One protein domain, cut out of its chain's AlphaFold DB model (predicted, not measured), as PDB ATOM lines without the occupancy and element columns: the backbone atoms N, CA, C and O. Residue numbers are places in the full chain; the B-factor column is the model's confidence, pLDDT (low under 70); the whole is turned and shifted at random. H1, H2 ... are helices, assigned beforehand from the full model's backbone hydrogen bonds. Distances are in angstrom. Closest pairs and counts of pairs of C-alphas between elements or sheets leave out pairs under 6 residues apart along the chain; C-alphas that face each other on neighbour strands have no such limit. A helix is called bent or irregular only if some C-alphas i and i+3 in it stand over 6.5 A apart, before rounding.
ATOM      1  N   ILE A   2     -30.282  -4.972 -34.322       70.75
ATOM      2  CA  ILE A   2     -30.716  -4.913 -35.740       70.75
ATOM      3  C   ILE A   2     -30.076  -3.746 -36.522       70.75
ATOM      4  O   ILE A   2     -29.672  -3.921 -37.667       70.75
ATOM      5  N   LYS A   3     -29.938  -2.564 -35.902       77.69
ATOM      6  CA  LYS A   3     -29.309  -1.389 -36.534       77.69
ATOM      7  C   LYS A   3     -27.823  -1.610 -36.848       77.69
ATOM      8  O   LYS A   3     -27.382  -1.249 -37.930       77.69
ATOM      9  N   GLU A   4     -27.082  -2.234 -35.931       81.12
ATOM     10  CA  GLU A   4     -25.659  -2.541 -36.129       81.12
ATOM     11  C   GLU A   4     -25.464  -3.627 -37.193       81.12
ATOM     12  O   GLU A   4     -24.651  -3.457 -38.094       81.12
ATOM     13  N   ILE A   5     -26.297  -4.673 -37.185       85.00
ATOM     14  CA  ILE A   5     -26.307  -5.713 -38.226       85.00
ATOM     15  C   ILE A   5     -26.553  -5.099 -39.613       85.00
ATOM     16  O   ILE A   5     -25.839  -5.415 -40.559       85.00
ATOM     17  N   LYS A   6     -27.510  -4.169 -39.740       89.00
ATOM     18  CA  LYS A   6     -27.760  -3.465 -41.009       89.00
ATOM     19  C   LYS A   6     -26.576  -2.610 -41.463       89.00
ATOM     20  O   LYS A   6     -26.290  -2.584 -42.654       89.00
ATOM     21  N   LYS A   7     -25.883  -1.919 -40.550       92.38
ATOM     22  CA  LYS A   7     -24.675  -1.150 -40.903       92.38
ATOM     23  C   LYS A   7     -23.577  -2.060 -41.450       92.38
ATOM     24  O   LYS A   7     -23.014  -1.747 -42.492       92.38
ATOM     25  N   VAL A   8     -23.314  -3.185 -40.778       93.25
ATOM     26  CA  VAL A   8     -22.324  -4.180 -41.229       93.25
ATOM     27  C   VAL A   8     -22.709  -4.731 -42.599       93.25
ATOM     28  O   VAL A   8     -21.870  -4.779 -43.492       93.25
ATOM     29  N   GLN A   9     -23.986  -5.055 -42.804       94.19
ATOM     30  CA  GLN A   9     -24.492  -5.506 -44.098       94.19
ATOM     31  C   GLN A   9     -24.238  -4.483 -45.213       94.19
ATOM     32  O   GLN A   9     -23.761  -4.848 -46.281       94.19
ATOM     33  N   ILE A  10     -24.537  -3.202 -44.973       95.12
ATOM     34  CA  ILE A  10     -24.318  -2.131 -45.957       95.12
ATOM     35  C   ILE A  10     -22.826  -1.956 -46.250       95.12
ATOM     36  O   ILE A  10     -22.455  -1.799 -47.409       95.12
ATOM     37  N   ALA A  11     -21.971  -2.016 -45.227       95.81
ATOM     38  CA  ALA A  11     -20.524  -1.941 -45.409       95.81
ATOM     39  C   ALA A  11     -20.000  -3.104 -46.268       95.81
ATOM     40  O   ALA A  11     -19.228  -2.878 -47.198       95.81
ATOM     41  N   LEU A  12     -20.473  -4.329 -46.013       95.56
ATOM     42  CA  LEU A  12     -20.137  -5.506 -46.818       95.56
ATOM     43  C   LEU A  12     -20.644  -5.392 -48.253       95.56
ATOM     44  O   LEU A  12     -19.927  -5.763 -49.172       95.56
ATOM     45  N   LEU A  13     -21.846  -4.852 -48.462       96.50
ATOM     46  CA  LEU A  13     -22.383  -4.616 -49.803       96.50
ATOM     47  C   LEU A  13     -21.548  -3.594 -50.567       96.50
ATOM     48  O   LEU A  13     -21.200  -3.834 -51.718       96.50
ATOM     49  N   ALA A  14     -21.196  -2.477 -49.928       96.94
ATOM     50  CA  ALA A  14     -20.345  -1.461 -50.534       96.94
ATOM     51  C   ALA A  14     -18.975  -2.041 -50.915       96.94
ATOM     52  O   ALA A  14     -18.491  -1.802 -52.021       96.94
ATOM     53  N   PHE A  15     -18.384  -2.855 -50.035       97.19
ATOM     54  CA  PHE A  15     -17.129  -3.542 -50.319       97.19
ATOM     55  C   PHE A  15     -17.267  -4.583 -51.435       97.19
ATOM     56  O   PHE A  15     -16.442  -4.621 -52.339       97.19
ATOM     57  N   GLY A  16     -18.333  -5.384 -51.429       96.00
ATOM     58  CA  GLY A  16     -18.603  -6.366 -52.478       96.00
ATOM     59  C   GLY A  16     -18.762  -5.712 -53.851       96.00
ATOM     60  O   GLY A  16     -18.169  -6.173 -54.821       96.00
ATOM     61  N   VAL A  17     -19.490  -4.592 -53.936       96.88
ATOM     62  CA  VAL A  17     -19.615  -3.811 -55.180       96.88
ATOM     63  C   VAL A  17     -18.254  -3.281 -55.629       96.88
ATOM     64  O   VAL A  17     -17.920  -3.393 -56.806       96.88
ATOM     65  N   PHE A  18     -17.443  -2.764 -54.703       97.06
ATOM     66  CA  PHE A  18     -16.072  -2.346 -55.003       97.06
ATOM     67  C   PHE A  18     -15.233  -3.497 -55.583       97.06
ATOM     68  O   PHE A  18     -14.580  -3.310 -56.608       97.06
ATOM     69  N   VAL A  19     -15.302  -4.692 -54.992       96.06
ATOM     70  CA  VAL A  19     -14.587  -5.886 -55.471       96.06
ATOM     71  C   VAL A  19     -15.073  -6.322 -56.857       96.06
ATOM     72  O   VAL A  19     -14.256  -6.648 -57.713       96.06
ATOM     73  N   VAL A  20     -16.378  -6.271 -57.134       95.81
ATOM     74  CA  VAL A  20     -16.908  -6.550 -58.482       95.81
ATOM     75  C   VAL A  20     -16.367  -5.542 -59.498       95.81
ATOM     76  O   VAL A  20     -15.909  -5.945 -60.565       95.81
ATOM     77  N   CYS A  21     -16.370  -4.246 -59.176       96.38
ATOM     78  CA  CYS A  21     -15.802  -3.217 -60.050       96.38
ATOM     79  C   CYS A  21     -14.298  -3.426 -60.285       96.38
ATOM     80  O   CYS A  21     -13.831  -3.262 -61.412       96.38
ATOM     81  N   TYR A  22     -13.556  -3.814 -59.248       94.94
ATOM     82  CA  TYR A  22     -12.133  -4.140 -59.335       94.94
ATOM     83  C   TYR A  22     -11.878  -5.335 -60.267       94.94
ATOM     84  O   TYR A  22     -11.095  -5.218 -61.209       94.94
ATOM     85  N   ASN A  23     -12.603  -6.442 -60.086       93.31
ATOM     86  CA  ASN A  23     -12.487  -7.620 -60.952       93.31
ATOM     87  C   ASN A  23     -12.914  -7.326 -62.396       93.31
ATOM     88  O   ASN A  23     -12.304  -7.820 -63.341       93.31
ATOM     89  N   PHE A  24     -13.920  -6.470 -62.591       94.62
ATOM     90  CA  PHE A  24     -14.323  -6.024 -63.923       94.62
ATOM     91  C   PHE A  24     -13.235  -5.184 -64.609       94.62
ATOM     92  O   PHE A  24     -12.974  -5.352 -65.799       94.62
ATOM     93  N   TYR A  25     -12.550  -4.317 -63.860       94.81
ATOM     94  CA  TYR A  25     -11.388  -3.580 -64.358       94.81
ATOM     95  C   TYR A  25     -10.228  -4.518 -64.738       94.81
ATOM     96  O   TYR A  25      -9.632  -4.368 -65.809       94.81
ATOM     97  N   GLU A  26      -9.928  -5.525 -63.915       91.62
ATOM     98  CA  GLU A  26      -8.910  -6.539 -64.233       91.62
ATOM     99  C   GLU A  26      -9.273  -7.386 -65.462       91.62
ATOM    100  O   GLU A  26      -8.400  -7.734 -66.261       91.62
ATOM    101  N   PHE A  27     -10.563  -7.662 -65.659       91.56
ATOM    102  CA  PHE A  27     -11.068  -8.350 -66.844       91.56
ATOM    103  C   PHE A  27     -10.879  -7.518 -68.121       91.56
ATOM    104  O   PHE A  27     -10.402  -8.031 -69.134       91.56
ATOM    105  N   ILE A  28     -11.187  -6.216 -68.080       92.31
ATOM    106  CA  ILE A  28     -10.992  -5.311 -69.229       92.31
ATOM    107  C   ILE A  28      -9.507  -5.159 -69.568       92.31
ATOM    108  O   ILE A  28      -9.140  -5.145 -70.740       92.31
ATOM    109  N   THR A  29      -8.647  -5.066 -68.555       91.50
ATOM    110  CA  THR A  29      -7.190  -4.959 -68.746       91.50
ATOM    111  C   THR A  29      -6.529  -6.277 -69.159       91.50
ATOM    112  O   THR A  29      -5.324  -6.289 -69.394       91.50
ATOM    113  N   GLN A  30      -7.303  -7.367 -69.289       86.62
ATOM    114  CA  GLN A  30      -6.837  -8.694 -69.716       86.62
ATOM    115  C   GLN A  30      -5.662  -9.206 -68.870       86.62
ATOM    116  O   GLN A  30      -4.754  -9.875 -69.363       86.62
ATOM    117  N   LYS A  31      -5.674  -8.883 -67.570       83.75
ATOM    118  CA  LYS A  31      -4.624  -9.296 -66.629       83.75
ATOM    119  C   LYS A  31      -4.626 -10.810 -66.382       83.75
ATOM    120  O   LYS A  31      -3.574 -11.390 -66.125       83.75
ATOM    121  N   TYR A  32      -5.798 -11.438 -66.473       83.94
ATOM    122  CA  TYR A  32      -6.015 -12.875 -66.307       83.94
ATOM    123  C   TYR A  32      -6.689 -13.470 -67.549       83.94
ATOM    124  O   TYR A  32      -7.244 -12.740 -68.371       83.94
ATOM    125  N   SER A  33      -6.671 -14.803 -67.670       84.00
ATOM    126  CA  SER A  33      -7.409 -15.510 -68.724       84.00
ATOM    127  C   SER A  33      -8.905 -15.190 -68.656       84.00
ATOM    128  O   SER A  33      -9.459 -15.051 -67.563       84.00
ATOM    129  N   THR A  34      -9.575 -15.133 -69.810       83.38
ATOM    130  CA  THR A  34     -11.010 -14.830 -69.915       83.38
ATOM    131  C   THR A  34     -11.856 -15.684 -68.974       83.38
ATOM    132  O   THR A  34     -12.718 -15.143 -68.290       83.38
ATOM    133  N   SER A  35     -11.591 -16.992 -68.885       81.62
ATOM    134  CA  SER A  35     -12.340 -17.884 -67.989       81.62
ATOM    135  C   SER A  35     -12.160 -17.496 -66.519       81.62
ATOM    136  O   SER A  35     -13.142 -17.274 -65.823       81.62
ATOM    137  N   GLN A  36     -10.915 -17.284 -66.081       81.25
ATOM    138  CA  GLN A  36     -10.605 -16.923 -64.693       81.25
ATOM    139  C   GLN A  36     -11.218 -15.577 -64.298       81.25
ATOM    140  O   GLN A  36     -11.804 -15.452 -63.228       81.25
ATOM    141  N   GLY A  37     -11.129 -14.575 -65.179       85.81
ATOM    142  CA  GLY A  37     -11.733 -13.271 -64.924       85.81
ATOM    143  C   GLY A  37     -13.262 -13.333 -64.826       85.81
ATOM    144  O   GLY A  37     -13.842 -12.669 -63.967       85.81
ATOM    145  N   ILE A  38     -13.919 -14.173 -65.640       87.81
ATOM    146  CA  ILE A  38     -15.363 -14.434 -65.509       87.81
ATOM    147  C   ILE A  38     -15.660 -15.076 -64.151       87.81
ATOM    148  O   ILE A  38     -16.574 -14.621 -63.464       87.81
ATOM    149  N   THR A  39     -14.878 -16.070 -63.735       86.75
ATOM    150  CA  THR A  39     -15.060 -16.760 -62.450       86.75
ATOM    151  C   THR A  39     -14.954 -15.801 -61.274       86.75
ATOM    152  O   THR A  39     -15.864 -15.760 -60.450       86.75
ATOM    153  N   PHE A  40     -13.945 -14.926 -61.239       89.06
ATOM    154  CA  PHE A  40     -13.803 -13.928 -60.170       89.06
ATOM    155  C   PHE A  40     -14.996 -12.968 -60.081       89.06
ATOM    156  O   PHE A  40     -15.461 -12.636 -58.985       89.06
ATOM    157  N   ILE A  41     -15.531 -12.538 -61.229       91.38
ATOM    158  CA  ILE A  41     -16.717 -11.674 -61.284       91.38
ATOM    159  C   ILE A  41     -17.955 -12.430 -60.790       91.38
ATOM    160  O   ILE A  41     -18.698 -11.907 -59.957       91.38
ATOM    161  N   VAL A  42     -18.179 -13.650 -61.283       90.94
ATOM    162  CA  VAL A  42     -19.333 -14.479 -60.911       90.94
ATOM    163  C   VAL A  42     -19.305 -14.806 -59.421       90.94
ATOM    164  O   VAL A  42     -20.312 -14.608 -58.745       90.94
ATOM    165  N   GLU A  43     -18.163 -15.229 -58.885       89.62
ATOM    166  CA  GLU A  43     -18.000 -15.498 -57.455       89.62
ATOM    167  C   GLU A  43     -18.248 -14.249 -56.609       89.62
ATOM    168  O   GLU A  43     -18.970 -14.314 -55.616       89.62
ATOM    169  N   SER A  44     -17.740 -13.088 -57.029       92.75
ATOM    170  CA  SER A  44     -17.981 -11.824 -56.324       92.75
ATOM    171  C   SER A  44     -19.469 -11.441 -56.319       92.75
ATOM    172  O   SER A  44     -19.995 -10.999 -55.294       92.75
ATOM    173  N   LEU A  45     -20.180 -11.649 -57.433       94.12
ATOM    174  CA  LEU A  45     -21.627 -11.416 -57.532       94.12
ATOM    175  C   LEU A  45     -22.427 -12.396 -56.665       94.12
ATOM    176  O   LEU A  45     -23.358 -11.982 -55.969       94.12
ATOM    177  N   LEU A  46     -22.050 -13.676 -56.663       92.88
ATOM    178  CA  LEU A  46     -22.628 -14.676 -55.766       92.88
ATOM    179  C   LEU A  46     -22.370 -14.301 -54.303       92.88
ATOM    180  O   LEU A  46     -23.296 -14.350 -53.500       92.88
ATOM    181  N   GLY A  47     -21.170 -13.823 -53.968       93.56
ATOM    182  CA  GLY A  47     -20.836 -13.282 -52.650       93.56
ATOM    183  C   GLY A  47     -21.776 -12.158 -52.222       93.56
ATOM    184  O   GLY A  47     -22.307 -12.185 -51.112       93.56
ATOM    185  N   ILE A  48     -22.063 -11.203 -53.113       94.88
ATOM    186  CA  ILE A  48     -23.043 -10.134 -52.849       94.88
ATOM    187  C   ILE A  48     -24.436 -10.713 -52.585       94.88
ATOM    188  O   ILE A  48     -25.097 -10.298 -51.631       94.88
ATOM    189  N   ALA A  49     -24.890 -11.676 -53.390       94.31
ATOM    190  CA  ALA A  49     -26.183 -12.325 -53.179       94.31
ATOM    191  C   ALA A  49     -26.241 -13.050 -51.819       94.31
ATOM    192  O   ALA A  49     -27.229 -12.938 -51.087       94.31
ATOM    193  N   LEU A  50     -25.155 -13.725 -51.440       93.81
ATOM    194  CA  LEU A  50     -25.005 -14.455 -50.180       93.81
ATOM    195  C   LEU A  50     -25.040 -13.547 -48.941       93.81
ATOM    196  O   LEU A  50     -25.507 -13.982 -47.889       93.81
ATOM    197  N   ILE A  51     -24.686 -12.259 -49.044       94.50
ATOM    198  CA  ILE A  51     -24.866 -11.301 -47.932       94.50
ATOM    199  C   ILE A  51     -26.319 -11.291 -47.426       94.50
ATOM    200  O   ILE A  51     -26.549 -11.107 -46.226       94.50
ATOM    201  N   PHE A  52     -27.296 -11.507 -48.314       92.62
ATOM    202  CA  PHE A  52     -28.726 -11.506 -47.990       92.62
ATOM    203  C   PHE A  52     -29.265 -12.867 -47.516       92.62
ATOM    204  O   PHE A  52     -30.432 -12.973 -47.125       92.62
ATOM    205  N   MET A  53     -28.438 -13.918 -47.530       89.25
ATOM    206  CA  MET A  53     -28.834 -15.272 -47.136       89.25
ATOM    207  C   MET A  53     -29.407 -15.346 -45.708       89.25
ATOM    208  O   MET A  53     -30.459 -15.968 -45.537       89.25
ATOM    209  N   PRO A  54     -28.827 -14.690 -44.680       86.56
ATOM    210  CA  PRO A  54     -29.389 -14.728 -43.331       86.56
ATOM    211  C   PRO A  54     -30.833 -14.212 -43.268       86.56
ATOM    212  O   PRO A  54     -31.667 -14.791 -42.579       86.56
ATOM    213  N   GLN A  55     -31.168 -13.158 -44.013       86.25
ATOM    214  CA  GLN A  55     -32.511 -12.571 -44.053       86.25
ATOM    215  C   GLN A  55     -33.514 -13.526 -44.700       86.25
ATOM    216  O   GLN A  55     -34.641 -13.652 -44.210       86.25
ATOM    217  N   VAL A  56     -33.100 -14.221 -45.762       85.00
ATOM    218  CA  VAL A  56     -33.910 -15.268 -46.399       85.00
ATOM    219  C   VAL A  56     -34.187 -16.386 -45.398       85.00
ATOM    220  O   VAL A  56     -35.344 -16.753 -45.210       85.00
ATOM    221  N   ILE A  57     -33.165 -16.864 -44.681       81.12
ATOM    222  CA  ILE A  57     -33.327 -17.947 -43.701       81.12
ATOM    223  C   ILE A  57     -34.282 -17.537 -42.572       81.12
ATOM    224  O   ILE A  57     -35.201 -18.285 -42.234       81.12
ATOM    225  N   LEU A  58     -34.113 -16.332 -42.019       79.56
ATOM    226  CA  LEU A  58     -34.987 -15.801 -40.967       79.56
ATOM    227  C   LEU A  58     -36.448 -15.683 -41.435       79.56
ATOM    228  O   LEU A  58     -37.362 -15.966 -40.664       79.56
ATOM    229  N   THR A  59     -36.677 -15.278 -42.686       78.00
ATOM    230  CA  THR A  59     -38.028 -15.045 -43.222       78.00
ATOM    231  C   THR A  59     -38.724 -16.349 -43.608       78.00
ATOM    232  O   THR A  59     -39.892 -16.545 -43.273       78.00
ATOM    233  N   VAL A  60     -38.009 -17.255 -44.282       76.06
ATOM    234  CA  VAL A  60     -38.562 -18.510 -44.818       76.06
ATOM    235  C   VAL A  60     -38.739 -19.550 -43.718       76.06
ATOM    236  O   VAL A  60     -39.813 -20.130 -43.580       76.06
ATOM    237  N   PHE A  61     -37.712 -19.763 -42.894       70.31
ATOM    238  CA  PHE A  61     -37.722 -20.816 -41.877       70.31
ATOM    239  C   PHE A  61     -38.203 -20.328 -40.504       70.31
ATOM    240  O   PHE A  61     -38.320 -21.131 -39.580       70.31
ATOM    241  N   LYS A  62     -38.473 -19.020 -40.343       68.94
ATOM    242  CA  LYS A  62     -38.864 -18.382 -39.063       68.94
ATOM    243  C   LYS A  62     -37.919 -18.731 -37.902       68.94
ATOM    244  O   LYS A  62     -38.303 -18.724 -36.731       68.94
ATOM    245  N   LEU A  63     -36.672 -19.039 -38.244       68.75
ATOM    246  CA  LEU A  63     -35.590 -19.367 -37.331       68.75
ATOM    247  C   LEU A  63     -35.177 -18.109 -36.563       68.75
ATOM    248  O   LEU A  63     -35.021 -17.050 -37.157       68.75
ATOM    249  N   LYS A  64     -34.951 -18.206 -35.249       70.00
ATOM    250  CA  LYS A  64     -34.301 -17.133 -34.477       70.00
ATOM    251  C   LYS A  64     -32.807 -17.424 -34.387       70.00
ATOM    252  O   LYS A  64     -32.346 -18.000 -33.409       70.00
ATOM    253  N   ILE A  65     -32.058 -17.050 -35.423       75.62
ATOM    254  CA  ILE A  65     -30.601 -17.236 -35.441       75.62
ATOM    255  C   ILE A  65     -29.938 -16.148 -34.579       75.62
ATOM    256  O   ILE A  65     -30.213 -14.960 -34.787       75.62
ATOM    257  N   PRO A  66     -29.061 -16.509 -33.621       82.31
ATOM    258  CA  PRO A  66     -28.277 -15.542 -32.862       82.31
ATOM    259  C   PRO A  66     -27.454 -14.624 -33.772       82.31
ATOM    260  O   PRO A  66     -26.807 -15.077 -34.715       82.31
ATOM    261  N   ALA A  67     -27.404 -13.333 -33.438       84.62
ATOM    262  CA  ALA A  67     -26.643 -12.340 -34.202       84.62
ATOM    263  C   ALA A  67     -25.156 -12.700 -34.361       84.62
ATOM    264  O   ALA A  67     -24.564 -12.392 -35.389       84.62
ATOM    265  N   ALA A  68     -24.570 -13.381 -33.370       86.56
ATOM    266  CA  ALA A  68     -23.185 -13.837 -33.420       86.56
ATOM    267  C   ALA A  68     -22.920 -14.797 -34.593       86.56
ATOM    268  O   ALA A  68     -21.909 -14.652 -35.270       86.56
ATOM    269  N   ILE A  69     -23.847 -15.719 -34.885       87.94
ATOM    270  CA  ILE A  69     -23.705 -16.678 -35.993       87.94
ATOM    271  C   ILE A  69     -23.782 -15.950 -37.337       87.94
ATOM    272  O   ILE A  69     -22.991 -16.225 -38.230       87.94
ATOM    273  N   VAL A  70     -24.687 -14.973 -37.463       89.94
ATOM    274  CA  VAL A  70     -24.816 -14.150 -38.677       89.94
ATOM    275  C   VAL A  70     -23.553 -13.326 -38.927       89.94
ATOM    276  O   VAL A  70     -23.064 -13.272 -40.050       89.94
ATOM    277  N   LEU A  71     -22.998 -12.708 -37.879       91.62
ATOM    278  CA  LEU A  71     -21.748 -11.957 -37.982       91.62
ATOM    279  C   LEU A  71     -20.573 -12.864 -38.342       91.62
ATOM    280  O   LEU A  71     -19.752 -12.483 -39.169       91.62
ATOM    281  N   PHE A  72     -20.504 -14.062 -37.761       91.88
ATOM    282  CA  PHE A  72     -19.445 -15.020 -38.064       91.88
ATOM    283  C   PHE A  72     -19.544 -15.562 -39.496       91.88
ATOM    284  O   PHE A  72     -18.537 -15.654 -40.191       91.88
ATOM    285  N   TYR A  73     -20.762 -15.815 -39.980       92.38
ATOM    286  CA  TYR A  73     -21.030 -16.140 -41.380       92.38
ATOM    287  C   TYR A  73     -20.562 -15.027 -42.328       92.38
ATOM    288  O   TYR A  73     -19.841 -15.291 -43.284       92.38
ATOM    289  N   TRP A  74     -20.928 -13.773 -42.052       94.56
ATOM    290  CA  TRP A  74     -20.492 -12.636 -42.865       94.56
ATOM    291  C   TRP A  74     -18.988 -12.392 -42.801       94.56
ATOM    292  O   TRP A  74     -18.393 -12.001 -43.802       94.56
ATOM    293  N   PHE A  75     -18.368 -12.631 -41.646       94.50
ATOM    294  CA  PHE A  75     -16.918 -12.595 -41.507       94.50
ATOM    295  C   PHE A  75     -16.257 -13.637 -42.410       94.50
ATOM    296  O   PHE A  75     -15.342 -13.292 -43.154       94.50
ATOM    297  N   PHE A  76     -16.753 -14.879 -42.405       94.19
ATOM    298  CA  PHE A  76     -16.248 -15.927 -43.286       94.19
ATOM    299  C   PHE A  76     -16.430 -15.570 -44.763       94.19
ATOM    300  O   PHE A  76     -15.459 -15.598 -45.507       94.19
ATOM    301  N   LEU A  77     -17.632 -15.132 -45.156       93.94
ATOM    302  CA  LEU A  77     -17.932 -14.655 -46.511       93.94
ATOM    303  C   LEU A  77     -16.960 -13.551 -46.963       93.94
ATOM    304  O   LEU A  77     -16.531 -13.519 -48.114       93.94
ATOM    305  N   PHE A  78     -16.612 -12.641 -46.053       95.06
ATOM    306  CA  PHE A  78     -15.688 -11.551 -46.330       95.06
ATOM    307  C   PHE A  78     -14.257 -12.037 -46.575       95.06
ATOM    308  O   PHE A  78     -13.642 -11.624 -47.559       95.06
ATOM    309  N   ILE A  79     -13.730 -12.919 -45.720       94.06
ATOM    310  CA  ILE A  79     -12.358 -13.426 -45.875       94.06
ATOM    311  C   ILE A  79     -12.221 -14.427 -47.029       94.06
ATOM    312  O   ILE A  79     -11.154 -14.487 -47.640       94.06
ATOM    313  N   SER A  80     -13.273 -15.187 -47.348       91.94
ATOM    314  CA  SER A  80     -13.246 -16.183 -48.421       91.94
ATOM    315  C   SER A  80     -13.498 -15.546 -49.784       91.94
ATOM    316  O   SER A  80     -12.593 -15.494 -50.611       91.94
ATOM    317  N   VAL A  81     -14.689 -14.992 -50.007       92.12
ATOM    318  CA  VAL A  81     -15.112 -14.552 -51.342       92.12
ATOM    319  C   VAL A  81     -14.502 -13.207 -51.703       92.12
ATOM    320  O   VAL A  81     -13.894 -13.074 -52.758       92.12
ATOM    321  N   PHE A  82     -14.649 -12.193 -50.846       93.44
ATOM    322  CA  PHE A  82     -14.236 -10.839 -51.222       93.44
ATOM    323  C   PHE A  82     -12.726 -10.640 -51.131       93.44
ATOM    324  O   PHE A  82     -12.122 -10.126 -52.068       93.44
ATOM    325  N   LEU A  83     -12.110 -11.048 -50.022       93.25
ATOM    326  CA  LEU A  83     -10.662 -10.955 -49.866       93.25
ATOM    327  C   LEU A  83      -9.937 -12.108 -50.565       93.25
ATOM    328  O   LEU A  83      -9.014 -11.863 -51.339       93.25
ATOM    329  N   GLY A  84     -10.341 -13.349 -50.298       90.38
ATOM    330  CA  GLY A  84      -9.657 -14.541 -50.793       90.38
ATOM    331  C   GLY A  84      -9.640 -14.623 -52.315       90.38
ATOM    332  O   GLY A  84      -8.566 -14.505 -52.907       90.38
ATOM    333  N   THR A  85     -10.807 -14.790 -52.937       87.50
ATOM    334  CA  THR A  85     -10.904 -14.841 -54.401       87.50
ATOM    335  C   THR A  85     -10.909 -13.445 -55.015       87.50
ATOM    336  O   THR A  85     -10.079 -13.135 -55.863       87.50
ATOM    337  N   GLY A  86     -11.816 -12.572 -54.573       88.62
ATOM    338  CA  GLY A  86     -12.093 -11.300 -55.239       88.62
ATOM    339  C   GLY A  86     -10.935 -10.300 -55.233       88.62
ATOM    340  O   GLY A  86     -10.872  -9.449 -56.117       88.62
ATOM    341  N   MET A  87     -10.017 -10.401 -54.271       91.81
ATOM    342  CA  MET A  87      -8.773  -9.625 -54.214       91.81
ATOM    343  C   MET A  87      -7.516 -10.493 -54.360       91.81
ATOM    344  O   MET A  87      -6.403 -10.014 -54.128       91.81
ATOM    345  N   HIS A  88      -7.669 -11.759 -54.750       90.25
ATOM    346  CA  HIS A  88      -6.575 -12.707 -54.990       90.25
ATOM    347  C   HIS A  88      -5.707 -13.036 -53.765       90.25
ATOM    348  O   HIS A  88      -4.577 -13.504 -53.931       90.25
ATOM    349  N   LEU A  89      -6.181 -12.837 -52.525       89.81
ATOM    350  CA  LEU A  89      -5.386 -13.165 -51.329       89.81
ATOM    351  C   LEU A  89      -5.037 -14.655 -51.240       89.81
ATOM    352  O   LEU A  89      -3.968 -14.970 -50.722       89.81
ATOM    353  N   ILE A  90      -5.870 -15.552 -51.781       88.12
ATOM    354  CA  ILE A  90      -5.553 -16.992 -51.863       88.12
ATOM    355  C   ILE A  90      -4.275 -17.219 -52.683       88.12
ATOM    356  O   ILE A  90      -3.442 -18.047 -52.326       88.12
ATOM    357  N   SER A  91      -4.087 -16.455 -53.763       85.38
ATOM    358  CA  SER A  91      -2.903 -16.557 -54.623       85.38
ATOM    359  C   SER A  91      -1.694 -15.794 -54.076       85.38
ATOM    360  O   SER A  91      -0.558 -16.183 -54.340       85.38
ATOM    361  N   ILE A  92      -1.914 -14.710 -53.326       87.94
ATOM    362  CA  ILE A  92      -0.839 -13.851 -52.799       87.94
ATOM    363  C   ILE A  92      -0.273 -14.403 -51.481       87.94
ATOM    364  O   ILE A  92       0.939 -14.375 -51.264       87.94
ATOM    365  N   ILE A  93      -1.128 -14.898 -50.584       90.31
ATOM    366  CA  ILE A  93      -0.754 -15.349 -49.240       90.31
ATOM    367  C   ILE A  93      -0.910 -16.869 -49.159       90.31
ATOM    368  O   ILE A  93      -2.007 -17.392 -48.993       90.31
ATOM    369  N   SER A  94       0.213 -17.591 -49.168       86.38
ATOM    370  CA  SER A  94       0.241 -19.065 -49.182       86.38
ATOM    371  C   SER A  94      -0.496 -19.745 -48.011       86.38
ATOM    372  O   SER A  94      -0.924 -20.889 -48.137       86.38
ATOM    373  N   PHE A  95      -0.652 -19.072 -46.867       88.56
ATOM    374  CA  PHE A  95      -1.371 -19.618 -45.708       88.56
ATOM    375  C   PHE A  95      -2.878 -19.295 -45.707       88.56
ATOM    376  O   PHE A  95      -3.606 -19.834 -44.877       88.56
ATOM    377  N   TRP A  96      -3.365 -18.442 -46.615       90.19
ATOM    378  CA  TRP A  96      -4.758 -17.978 -46.606       90.19
ATOM    379  C   TRP A  96      -5.747 -19.130 -46.769       90.19
ATOM    380  O   TRP A  96      -6.688 -19.253 -45.993       90.19
ATOM    381  N   ASP A  97      -5.464 -20.028 -47.706       87.25
ATOM    382  CA  ASP A  97      -6.267 -21.221 -47.962       87.25
ATOM    383  C   ASP A  97      -6.432 -22.106 -46.710       87.25
ATOM    384  O   ASP A  97      -7.536 -22.520 -46.365       87.25
ATOM    385  N   LYS A  98      -5.357 -22.288 -45.931       88.00
ATOM    386  CA  LYS A  98      -5.401 -23.045 -44.667       88.00
ATOM    387  C   LYS A  98      -6.259 -22.365 -43.602       88.00
ATOM    388  O   LYS A  98      -6.877 -23.051 -42.793       88.00
ATOM    389  N   ILE A  99      -6.293 -21.030 -43.580       90.81
ATOM    390  CA  ILE A  99      -7.192 -20.283 -42.691       90.81
ATOM    391  C   ILE A  99      -8.638 -20.538 -43.103       90.81
ATOM    392  O   ILE A  99      -9.463 -20.826 -42.240       90.81
ATOM    393  N   LEU A 100      -8.948 -20.459 -44.399       90.81
ATOM    394  CA  LEU A 100     -10.305 -20.689 -44.892       90.81
ATOM    395  C   LEU A 100     -10.787 -22.102 -44.541       90.81
ATOM    396  O   LEU A 100     -11.848 -22.222 -43.928       90.81
ATOM    397  N   HIS A 101      -9.956 -23.120 -44.774       88.00
ATOM    398  CA  HIS A 101     -10.245 -24.513 -44.412       88.00
ATOM    399  C   HIS A 101     -10.370 -24.748 -42.900       88.00
ATOM    400  O   HIS A 101     -11.068 -25.654 -42.450       88.00
ATOM    401  N   ALA A 102      -9.698 -23.943 -42.074       89.50
ATOM    402  CA  ALA A 102      -9.849 -24.022 -40.624       89.50
ATOM    403  C   ALA A 102     -11.131 -23.330 -40.134       89.50
ATOM    404  O   ALA A 102     -11.739 -23.774 -39.161       89.50
ATOM    405  N   VAL A 103     -11.544 -22.239 -40.784       91.81
ATOM    406  CA  VAL A 103     -12.695 -21.424 -40.365       91.81
ATOM    407  C   VAL A 103     -14.015 -21.972 -40.919       91.81
ATOM    408  O   VAL A 103     -15.035 -21.890 -40.228       91.81
ATOM    409  N   SER A 104     -14.022 -22.571 -42.113       91.19
ATOM    410  CA  SER A 104     -15.242 -23.092 -42.746       91.19
ATOM    411  C   SER A 104     -16.003 -24.103 -41.863       91.19
ATOM    412  O   SER A 104     -17.208 -23.906 -41.639       91.19
ATOM    413  N   PRO A 105     -15.352 -25.100 -41.215       90.88
ATOM    414  CA  PRO A 105     -16.056 -26.089 -40.407       90.88
ATOM    415  C   PRO A 105     -16.586 -25.470 -39.113       90.88
ATOM    416  O   PRO A 105     -17.591 -25.933 -38.567       90.88
ATOM    417  N   MET A 106     -15.965 -24.386 -38.629       92.44
ATOM    418  CA  MET A 106     -16.444 -23.634 -37.465       92.44
ATOM    419  C   MET A 106     -17.771 -22.937 -37.776       92.44
ATOM    420  O   MET A 106     -18.692 -22.969 -36.956       92.44
ATOM    421  N   VAL A 107     -17.899 -22.331 -38.962       91.69
ATOM    422  CA  VAL A 107     -19.143 -21.671 -39.400       91.69
ATOM    423  C   VAL A 107     -20.259 -22.698 -39.538       91.69
ATOM    424  O   VAL A 107     -21.368 -22.478 -39.054       91.69
ATOM    425  N   LEU A 108     -19.962 -23.854 -40.125       92.19
ATOM    426  CA  LEU A 108     -20.934 -24.937 -40.282       92.19
ATOM    427  C   LEU A 108     -21.324 -25.572 -38.958       92.19
ATOM    428  O   LEU A 108     -22.494 -25.875 -38.755       92.19
ATOM    429  N   THR A 109     -20.384 -25.700 -38.024       92.75
ATOM    430  CA  THR A 109     -20.678 -26.125 -36.651       92.75
ATOM    431  C   THR A 109     -21.645 -25.146 -35.987       92.75
ATOM    432  O   THR A 109     -22.622 -25.568 -35.367       92.75
ATOM    433  N   ALA A 110     -21.436 -23.834 -36.157       89.75
ATOM    434  CA  ALA A 110     -22.352 -22.814 -35.647       89.75
ATOM    435  C   ALA A 110     -23.737 -22.895 -36.320       89.75
ATOM    436  O   ALA A 110     -24.760 -22.795 -35.643       89.75
ATOM    437  N   LEU A 111     -23.798 -23.142 -37.631       88.44
ATOM    438  CA  LEU A 111     -25.063 -23.387 -38.333       88.44
ATOM    439  C   LEU A 111     -25.763 -24.655 -37.825       88.44
ATOM    440  O   LEU A 111     -26.965 -24.617 -37.562       88.44
ATOM    441  N   GLY A 112     -25.019 -25.740 -37.599       90.19
ATOM    442  CA  GLY A 112     -25.511 -26.972 -36.988       90.19
ATOM    443  C   GLY A 112     -26.086 -26.724 -35.592       90.19
ATOM    444  O   GLY A 112     -27.185 -27.184 -35.292       90.19
ATOM    445  N   TYR A 113     -25.416 -25.910 -34.772       87.12
ATOM    446  CA  TYR A 113     -25.933 -25.471 -33.472       87.12
ATOM    447  C   TYR A 113     -27.279 -24.736 -33.606       87.12
ATOM    448  O   TYR A 113     -28.225 -25.011 -32.867       87.12
ATOM    449  N   GLY A 114     -27.394 -23.829 -34.582       84.19
ATOM    450  CA  GLY A 114     -28.652 -23.147 -34.894       84.19
ATOM    451  C   GLY A 114     -29.762 -24.108 -35.338       84.19
ATOM    452  O   GLY A 114     -30.912 -23.950 -34.925       84.19
ATOM    453  N   LEU A 115     -29.418 -25.123 -36.133       87.06
ATOM    454  CA  LEU A 115     -30.352 -26.129 -36.635       87.06
ATOM    455  C   LEU A 115     -30.881 -27.031 -35.516       87.06
ATOM    456  O   LEU A 115     -32.096 -27.178 -35.387       87.06
ATOM    457  N   ILE A 116     -30.013 -27.601 -34.676       86.88
ATOM    458  CA  ILE A 116     -30.466 -28.435 -33.551       86.88
ATOM    459  C   ILE A 116     -31.259 -27.613 -32.534       86.88
ATOM    460  O   ILE A 116     -32.289 -28.080 -32.055       86.88
ATOM    461  N   GLY A 117     -30.862 -26.362 -32.270       82.12
ATOM    462  CA  GLY A 117     -31.624 -25.453 -31.411       82.12
ATOM    463  C   GLY A 117     -33.041 -25.186 -31.931       82.12
ATOM    464  O   GLY A 117     -33.968 -25.014 -31.147       82.12
ATOM    465  N   TYR A 118     -33.233 -25.208 -33.249       79.69
ATOM    466  CA  TYR A 118     -34.554 -25.109 -33.865       79.69
ATOM    467  C   TYR A 118     -35.353 -26.405 -33.820       79.69
ATOM    468  O   TYR A 118     -36.541 -26.377 -33.503       79.69
ATOM    469  N   LEU A 119     -34.716 -27.536 -34.124       84.38
ATOM    470  CA  LEU A 119     -35.361 -28.849 -34.061       84.38
ATOM    471  C   LEU A 119     -35.784 -29.198 -32.627       84.38
ATOM    472  O   LEU A 119     -36.805 -29.846 -32.428       84.38
ATOM    473  N   MET A 120     -35.036 -28.712 -31.634       84.75
ATOM    474  CA  MET A 120     -35.300 -28.892 -30.206       84.75
ATOM    475  C   MET A 120     -35.985 -27.682 -29.551       84.75
ATOM    476  O   MET A 120     -35.949 -27.557 -28.330       84.75
ATOM    477  N   LYS A 121     -36.619 -26.786 -30.320       77.19
ATOM    478  CA  LYS A 121     -37.215 -25.543 -29.788       77.19
ATOM    479  C   LYS A 121     -38.259 -25.759 -28.678       77.19
ATOM    480  O   LYS A 121     -38.438 -24.873 -27.849       77.19
ATOM    481  N   ASP A 122     -38.937 -26.908 -28.687       78.62
ATOM    482  CA  ASP A 122     -39.986 -27.276 -27.726       78.62
ATOM    483  C   ASP A 122     -39.446 -28.155 -26.576       78.62
ATOM    484  O   ASP A 122     -40.180 -28.506 -25.656       78.62
ATOM    485  N   ALA A 123     -38.157 -28.516 -26.614       77.69
ATOM    486  CA  ALA A 123     -37.492 -29.295 -25.576       77.69
ATOM    487  C   ALA A 123     -36.836 -28.381 -24.526       77.69
ATOM    488  O   ALA A 123     -36.359 -27.285 -24.825       77.69
ATOM    489  N   GLU A 124     -36.750 -28.849 -23.281       74.06
ATOM    490  CA  GLU A 124     -36.048 -28.126 -22.217       74.06
ATOM    491  C   GLU A 124     -34.524 -28.170 -22.438       74.06
ATOM    492  O   GLU A 124     -33.819 -29.070 -21.971       74.06
ATOM    493  N   ILE A 125     -33.998 -27.166 -23.149       72.88
ATOM    494  CA  ILE A 125     -32.563 -27.030 -23.464       72.88
ATOM    495  C   ILE A 125     -31.699 -27.052 -22.189       72.88
ATOM    496  O   ILE A 125     -30.604 -27.604 -22.208       72.88
ATOM    497  N   SER A 126     -32.203 -26.534 -21.064       70.50
ATOM    498  CA  SER A 126     -31.499 -26.518 -19.769       70.50
ATOM    499  C   SER A 126     -31.210 -27.907 -19.191       70.50
ATOM    500  O   SER A 126     -30.282 -28.049 -18.398       70.50
ATOM    501  N   LYS A 127     -31.971 -28.932 -19.591       77.31
ATOM    502  CA  LYS A 127     -31.733 -30.332 -19.207       77.31
ATOM    503  C   LYS A 127     -30.878 -31.088 -20.225       77.31
ATOM    504  O   LYS A 127     -30.504 -32.232 -19.981       77.31
ATOM    505  N   THR A 128     -30.571 -30.469 -21.364       80.38
ATOM    506  CA  THR A 128     -29.812 -31.093 -22.447       80.38
ATOM    507  C   THR A 128     -28.325 -30.801 -22.279       80.38
ATOM    508  O   THR A 128     -27.915 -29.657 -22.095       80.38
ATOM    509  N   SER A 129     -27.498 -31.842 -22.359       86.81
ATOM    510  CA  SER A 129     -26.047 -31.702 -22.227       86.81
ATOM    511  C   SER A 129     -25.469 -30.810 -23.340       86.81
ATOM    512  O   SER A 129     -25.712 -31.096 -24.517       86.81
ATOM    513  N   PRO A 130     -24.643 -29.793 -23.021       85.38
ATOM    514  CA  PRO A 130     -23.941 -28.979 -24.022       85.38
ATOM    515  C   PRO A 130     -23.102 -29.810 -25.003       85.38
ATOM    516  O   PRO A 130     -22.933 -29.431 -26.161       85.38
ATOM    517  N   TRP A 131     -22.629 -30.979 -24.563       89.19
ATOM    518  CA  TRP A 131     -21.889 -31.924 -25.395       89.19
ATOM    519  C   TRP A 131     -22.693 -32.432 -26.590       89.19
ATOM    520  O   TRP A 131     -22.112 -32.656 -27.647       89.19
ATOM    521  N   LEU A 132     -24.016 -32.565 -26.458       89.12
ATOM    522  CA  LEU A 132     -24.874 -32.985 -27.566       89.12
ATOM    523  C   LEU A 132     -24.845 -31.956 -28.700       89.12
ATOM    524  O   LEU A 132     -24.721 -32.323 -29.863       89.12
ATOM    525  N   PHE A 133     -24.911 -30.671 -28.356       87.56
ATOM    526  CA  PHE A 133     -24.868 -29.582 -29.327       87.56
ATOM    527  C   PHE A 133     -23.516 -29.506 -30.042       87.56
ATOM    528  O   PHE A 133     -23.474 -29.301 -31.253       87.56
ATOM    529  N   LEU A 134     -22.419 -29.699 -29.302       89.81
ATOM    530  CA  LEU A 134     -21.068 -29.724 -29.867       89.81
ATOM    531  C   LEU A 134     -20.868 -30.924 -30.794       89.81
ATOM    532  O   LEU A 134     -20.396 -30.754 -31.915       89.81
ATOM    533  N   LEU A 135     -21.265 -32.122 -30.353       93.75
ATOM    534  CA  LEU A 135     -21.145 -33.340 -31.149       93.75
ATOM    535  C   LEU A 135     -22.015 -33.273 -32.406       93.75
ATOM    536  O   LEU A 135     -21.555 -33.643 -33.483       93.75
ATOM    537  N   PHE A 136     -23.242 -32.759 -32.287       93.56
ATOM    538  CA  PHE A 136     -24.117 -32.540 -33.435       93.56
ATOM    539  C   PHE A 136     -23.508 -31.544 -34.420       93.56
ATOM    540  O   PHE A 136     -23.446 -31.838 -35.607       93.56
ATOM    541  N   GLY A 137     -23.038 -30.386 -33.944       92.75
ATOM    542  CA  GLY A 137     -22.419 -29.376 -34.802       92.75
ATOM    543  C   GLY A 137     -21.181 -29.911 -35.525       92.75
ATOM    544  O   GLY A 137     -21.050 -29.709 -36.729       92.75
ATOM    545  N   PHE A 138     -20.327 -30.659 -34.820       92.75
ATOM    546  CA  PHE A 138     -19.156 -31.321 -35.398       92.75
ATOM    547  C   PHE A 138     -19.542 -32.360 -36.462       92.75
ATOM    548  O   PHE A 138     -19.015 -32.334 -37.571       92.75
ATOM    549  N   ALA A 139     -20.496 -33.246 -36.155       95.44
ATOM    550  CA  ALA A 139     -20.972 -34.256 -37.098       95.44
ATOM    551  C   ALA A 139     -21.658 -33.627 -38.322       95.44
ATOM    552  O   ALA A 139     -21.452 -34.082 -39.445       95.44
ATOM    553  N   PHE A 140     -22.434 -32.560 -38.118       94.12
ATOM    554  CA  PHE A 140     -23.071 -31.794 -39.184       94.12
ATOM    555  C   PHE A 140     -22.032 -31.148 -40.106       94.12
ATOM    556  O   PHE A 140     -22.116 -31.310 -41.320       94.12
ATOM    557  N   ALA A 141     -21.021 -30.479 -39.543       94.00
ATOM    558  CA  ALA A 141     -19.932 -29.895 -40.321       94.00
ATOM    559  C   ALA A 141     -19.168 -30.964 -41.120       94.00
ATOM    560  O   ALA A 141     -18.931 -30.776 -42.312       94.00
ATOM    561  N   GLY A 142     -18.858 -32.109 -40.501       92.75
ATOM    562  CA  GLY A 142     -18.215 -33.239 -41.176       92.75
ATOM    563  C   GLY A 142     -19.056 -33.816 -42.318       92.75
ATOM    564  O   GLY A 142     -18.531 -34.067 -43.399       92.75
ATOM    565  N   LEU A 143     -20.370 -33.965 -42.125       94.62
ATOM    566  CA  LEU A 143     -21.287 -34.421 -43.173       94.62
ATOM    567  C   LEU A 143     -21.340 -33.439 -44.350       94.62
ATOM    568  O   LEU A 143     -21.285 -33.860 -45.504       94.62
ATOM    569  N   CYS A 144     -21.421 -32.136 -44.071       92.00
ATOM    570  CA  CYS A 144     -21.353 -31.109 -45.107       92.00
ATOM    571  C   CYS A 144     -20.020 -31.161 -45.868       92.00
ATOM    572  O   CYS A 144     -20.037 -31.035 -47.088       92.00
ATOM    573  N   GLY A 145     -18.902 -31.410 -45.177       89.38
ATOM    574  CA  GLY A 145     -17.589 -31.578 -45.806       89.38
ATOM    575  C   GLY A 145     -17.547 -32.787 -46.741       89.38
ATOM    576  O   GLY A 145     -17.106 -32.682 -47.875       89.38
ATOM    577  N   VAL A 146     -18.115 -33.924 -46.336       90.75
ATOM    578  CA  VAL A 146     -18.224 -35.099 -47.220       90.75
ATOM    579  C   VAL A 146     -19.077 -34.804 -48.461       90.75
ATOM    580  O   VAL A 146     -18.722 -35.210 -49.567       90.75
ATOM    581  N   PHE A 147     -20.197 -34.089 -48.314       91.06
ATOM    582  CA  PHE A 147     -21.001 -33.683 -49.473       91.06
ATOM    583  C   PHE A 147     -20.266 -32.715 -50.396       91.06
ATOM    584  O   PHE A 147     -20.444 -32.791 -51.613       91.06
ATOM    585  N   TRP A 148     -19.440 -31.840 -49.829       87.00
ATOM    586  CA  TRP A 148     -18.580 -30.949 -50.588       87.00
ATOM    587  C   TRP A 148     -17.583 -31.727 -51.460       87.00
ATOM    588  O   TRP A 148     -17.533 -31.505 -52.669       87.00
ATOM    589  N   GLU A 149     -16.892 -32.717 -50.891       86.06
ATOM    590  CA  GLU A 149     -15.969 -33.596 -51.630       86.06
ATOM    591  C   GLU A 149     -16.667 -34.310 -52.798       86.06
ATOM    592  O   GLU A 149     -16.163 -34.347 -53.923       86.06
ATOM    593  N   PHE A 150     -17.873 -34.845 -52.569       88.94
ATOM    594  CA  PHE A 150     -18.650 -35.462 -53.646       88.94
ATOM    595  C   PHE A 150     -18.991 -34.465 -54.753       88.94
ATOM    596  O   PHE A 150     -18.848 -34.790 -55.933       88.94
ATOM    597  N   TRP A 151     -19.433 -33.256 -54.395       85.31
ATOM    598  CA  TRP A 151     -19.737 -32.209 -55.368       85.31
ATOM    599  C   TRP A 151     -18.512 -31.840 -56.211       85.31
ATOM    600  O   TRP A 151     -18.626 -31.760 -57.436       85.31
ATOM    601  N   GLU A 152     -17.335 -31.703 -55.596       79.69
ATOM    602  CA  GLU A 152     -16.097 -31.392 -56.315       79.69
ATOM    603  C   GLU A 152     -15.736 -32.493 -57.321       79.69
ATOM    604  O   GLU A 152     -15.433 -32.208 -58.484       79.69
ATOM    605  N   ILE A 153     -15.835 -33.761 -56.913       84.12
ATOM    606  CA  ILE A 153     -15.576 -34.910 -57.792       84.12
ATOM    607  C   ILE A 153     -16.511 -34.887 -59.008       84.12
ATOM    608  O   ILE A 153     -16.056 -35.113 -60.134       84.12
ATOM    609  N   PHE A 154     -17.796 -34.577 -58.813       84.75
ATOM    610  CA  PHE A 154     -18.763 -34.492 -59.910       84.75
ATOM    611  C   PHE A 154     -18.519 -33.299 -60.840       84.75
ATOM    612  O   PHE A 154     -18.730 -33.421 -62.047       84.75
ATOM    613  N   MET A 155     -18.070 -32.160 -60.308       77.69
ATOM    614  CA  MET A 155     -17.867 -30.932 -61.087       77.69
ATOM    615  C   MET A 155     -16.492 -30.856 -61.763       77.69
ATOM    616  O   MET A 155     -16.332 -30.131 -62.746       77.69
ATOM    617  N   ARG A 156     -15.504 -31.644 -61.322       70.88
ATOM    618  CA  ARG A 156     -14.135 -31.663 -61.869       70.88
ATOM    619  C   ARG A 156     -14.042 -31.858 -63.397       70.88
ATOM    620  O   ARG A 156     -13.223 -31.176 -64.014       70.88
ATOM    621  N   PRO A 157     -14.848 -32.713 -64.062       74.31
ATOM    622  CA  PRO A 157     -14.815 -32.837 -65.523       74.31
ATOM    623  C   PRO A 157     -15.269 -31.572 -66.264       74.31
ATOM    624  O   PRO A 157     -14.823 -31.346 -67.393       74.31
TER     625      PRO A 157
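What this domain is: This is residues 2 to 157 of the 169 residues of an uncharacterized protein of Enterococcus sp. NBRC 3427 (UniProt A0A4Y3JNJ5). What shape do the helices make? H1, H2 and H4 stand side by side as an up-and-down bundle, each running against the one before it, and H6 packs on H4. H7 crosses H6 steeply, and residues 146 to 157 stick out beyond that crossing; short H3 lies past the end of H2, and short H5 at the corner before H6. What is printed, and how large is it? The printed part has 156 residues with seven named helices, H1 to H7 in order, and no named strand: all helix. It is only just compact, close to loose, with a radius of gyration of the C-alphas of 17.8 A, and elongated, spanning 61 by 39 by 27 A.

How they stand to each other: How is the bundle built? H1, residues 2 to 28, and H2, residues 34 to 51, touch as a helical hairpin, opposite ways at a shallow tilt of 9 degrees, the closest C-alphas, of Phe 27 and Gly 37, 5.3 A apart. H4, residues 67 to 85, touches H1 the same way at a shallow tilt of 10 degrees, closest C-alphas Gly 16 and Phe 82 at 6.4 A. H4 touches H2 opposite ways at a shallow tilt of 11 degrees, closest C-alphas Gly 47 and Val 81 at 6.0 A. Where is H3? H3, residues 53 to 61, and H2 meet only through their link; H3 and H4 are close but not clearly touching, closest C-alphas Pro 54 and Val 70 at 6.6 A. What follows H4? H6, residues 96 to 119, touches H4 opposite ways at a shallow tilt of 29 degrees, closest C-alphas Tyr 73 and Val 107 at 6.2 A. H5, residues 89 to 92, and H6 only just touch, only at the corner, with 3 pairs of C-alphas within 8 A, the closest Ile 90 and Trp 96 at 5.4 A. H7, residues 130 to 155, touches H6 with residues 133 to 145 alone, opposite ways at a steep tilt of 57 degrees, closest C-alphas Thr 109 and Gly 137 at 4.1 A. Are the backbones in order? Every O i to N i+4 pair is within hydrogen-bond range in H1, H2, H3 and H7, against 13 of 15 in H4 and 18 of 20 in H6; H5 is too short for one.

Where its parts are: Where do the helices begin and end? H1 begins at C-alpha 2, (-30.716, -4.913, -35.740), and H7 ends at C-alpha 155, (-17.867, -30.932, -61.087). How long are they? From first to last C-alpha, H1 measures 38.9 A, H7 37.6 A, H6 34.8 A, H2 26.2 A and H4 25.7 A. H6 is only just irregular: C-alphas 102 and 105 are 6.55 A apart.

The domain as a whole: What are the extremes? The two C-alphas farthest apart, of Thr 29 and Lys 127, are 60.8 A apart. Are there cuts or long links? The printed part has no cut; H6 to H7 is a short link of 10 residues, and the others are tight. Where is confidence low? Mean pLDDT of the printed part is 88.0, and residues 62 to 63 are under 70.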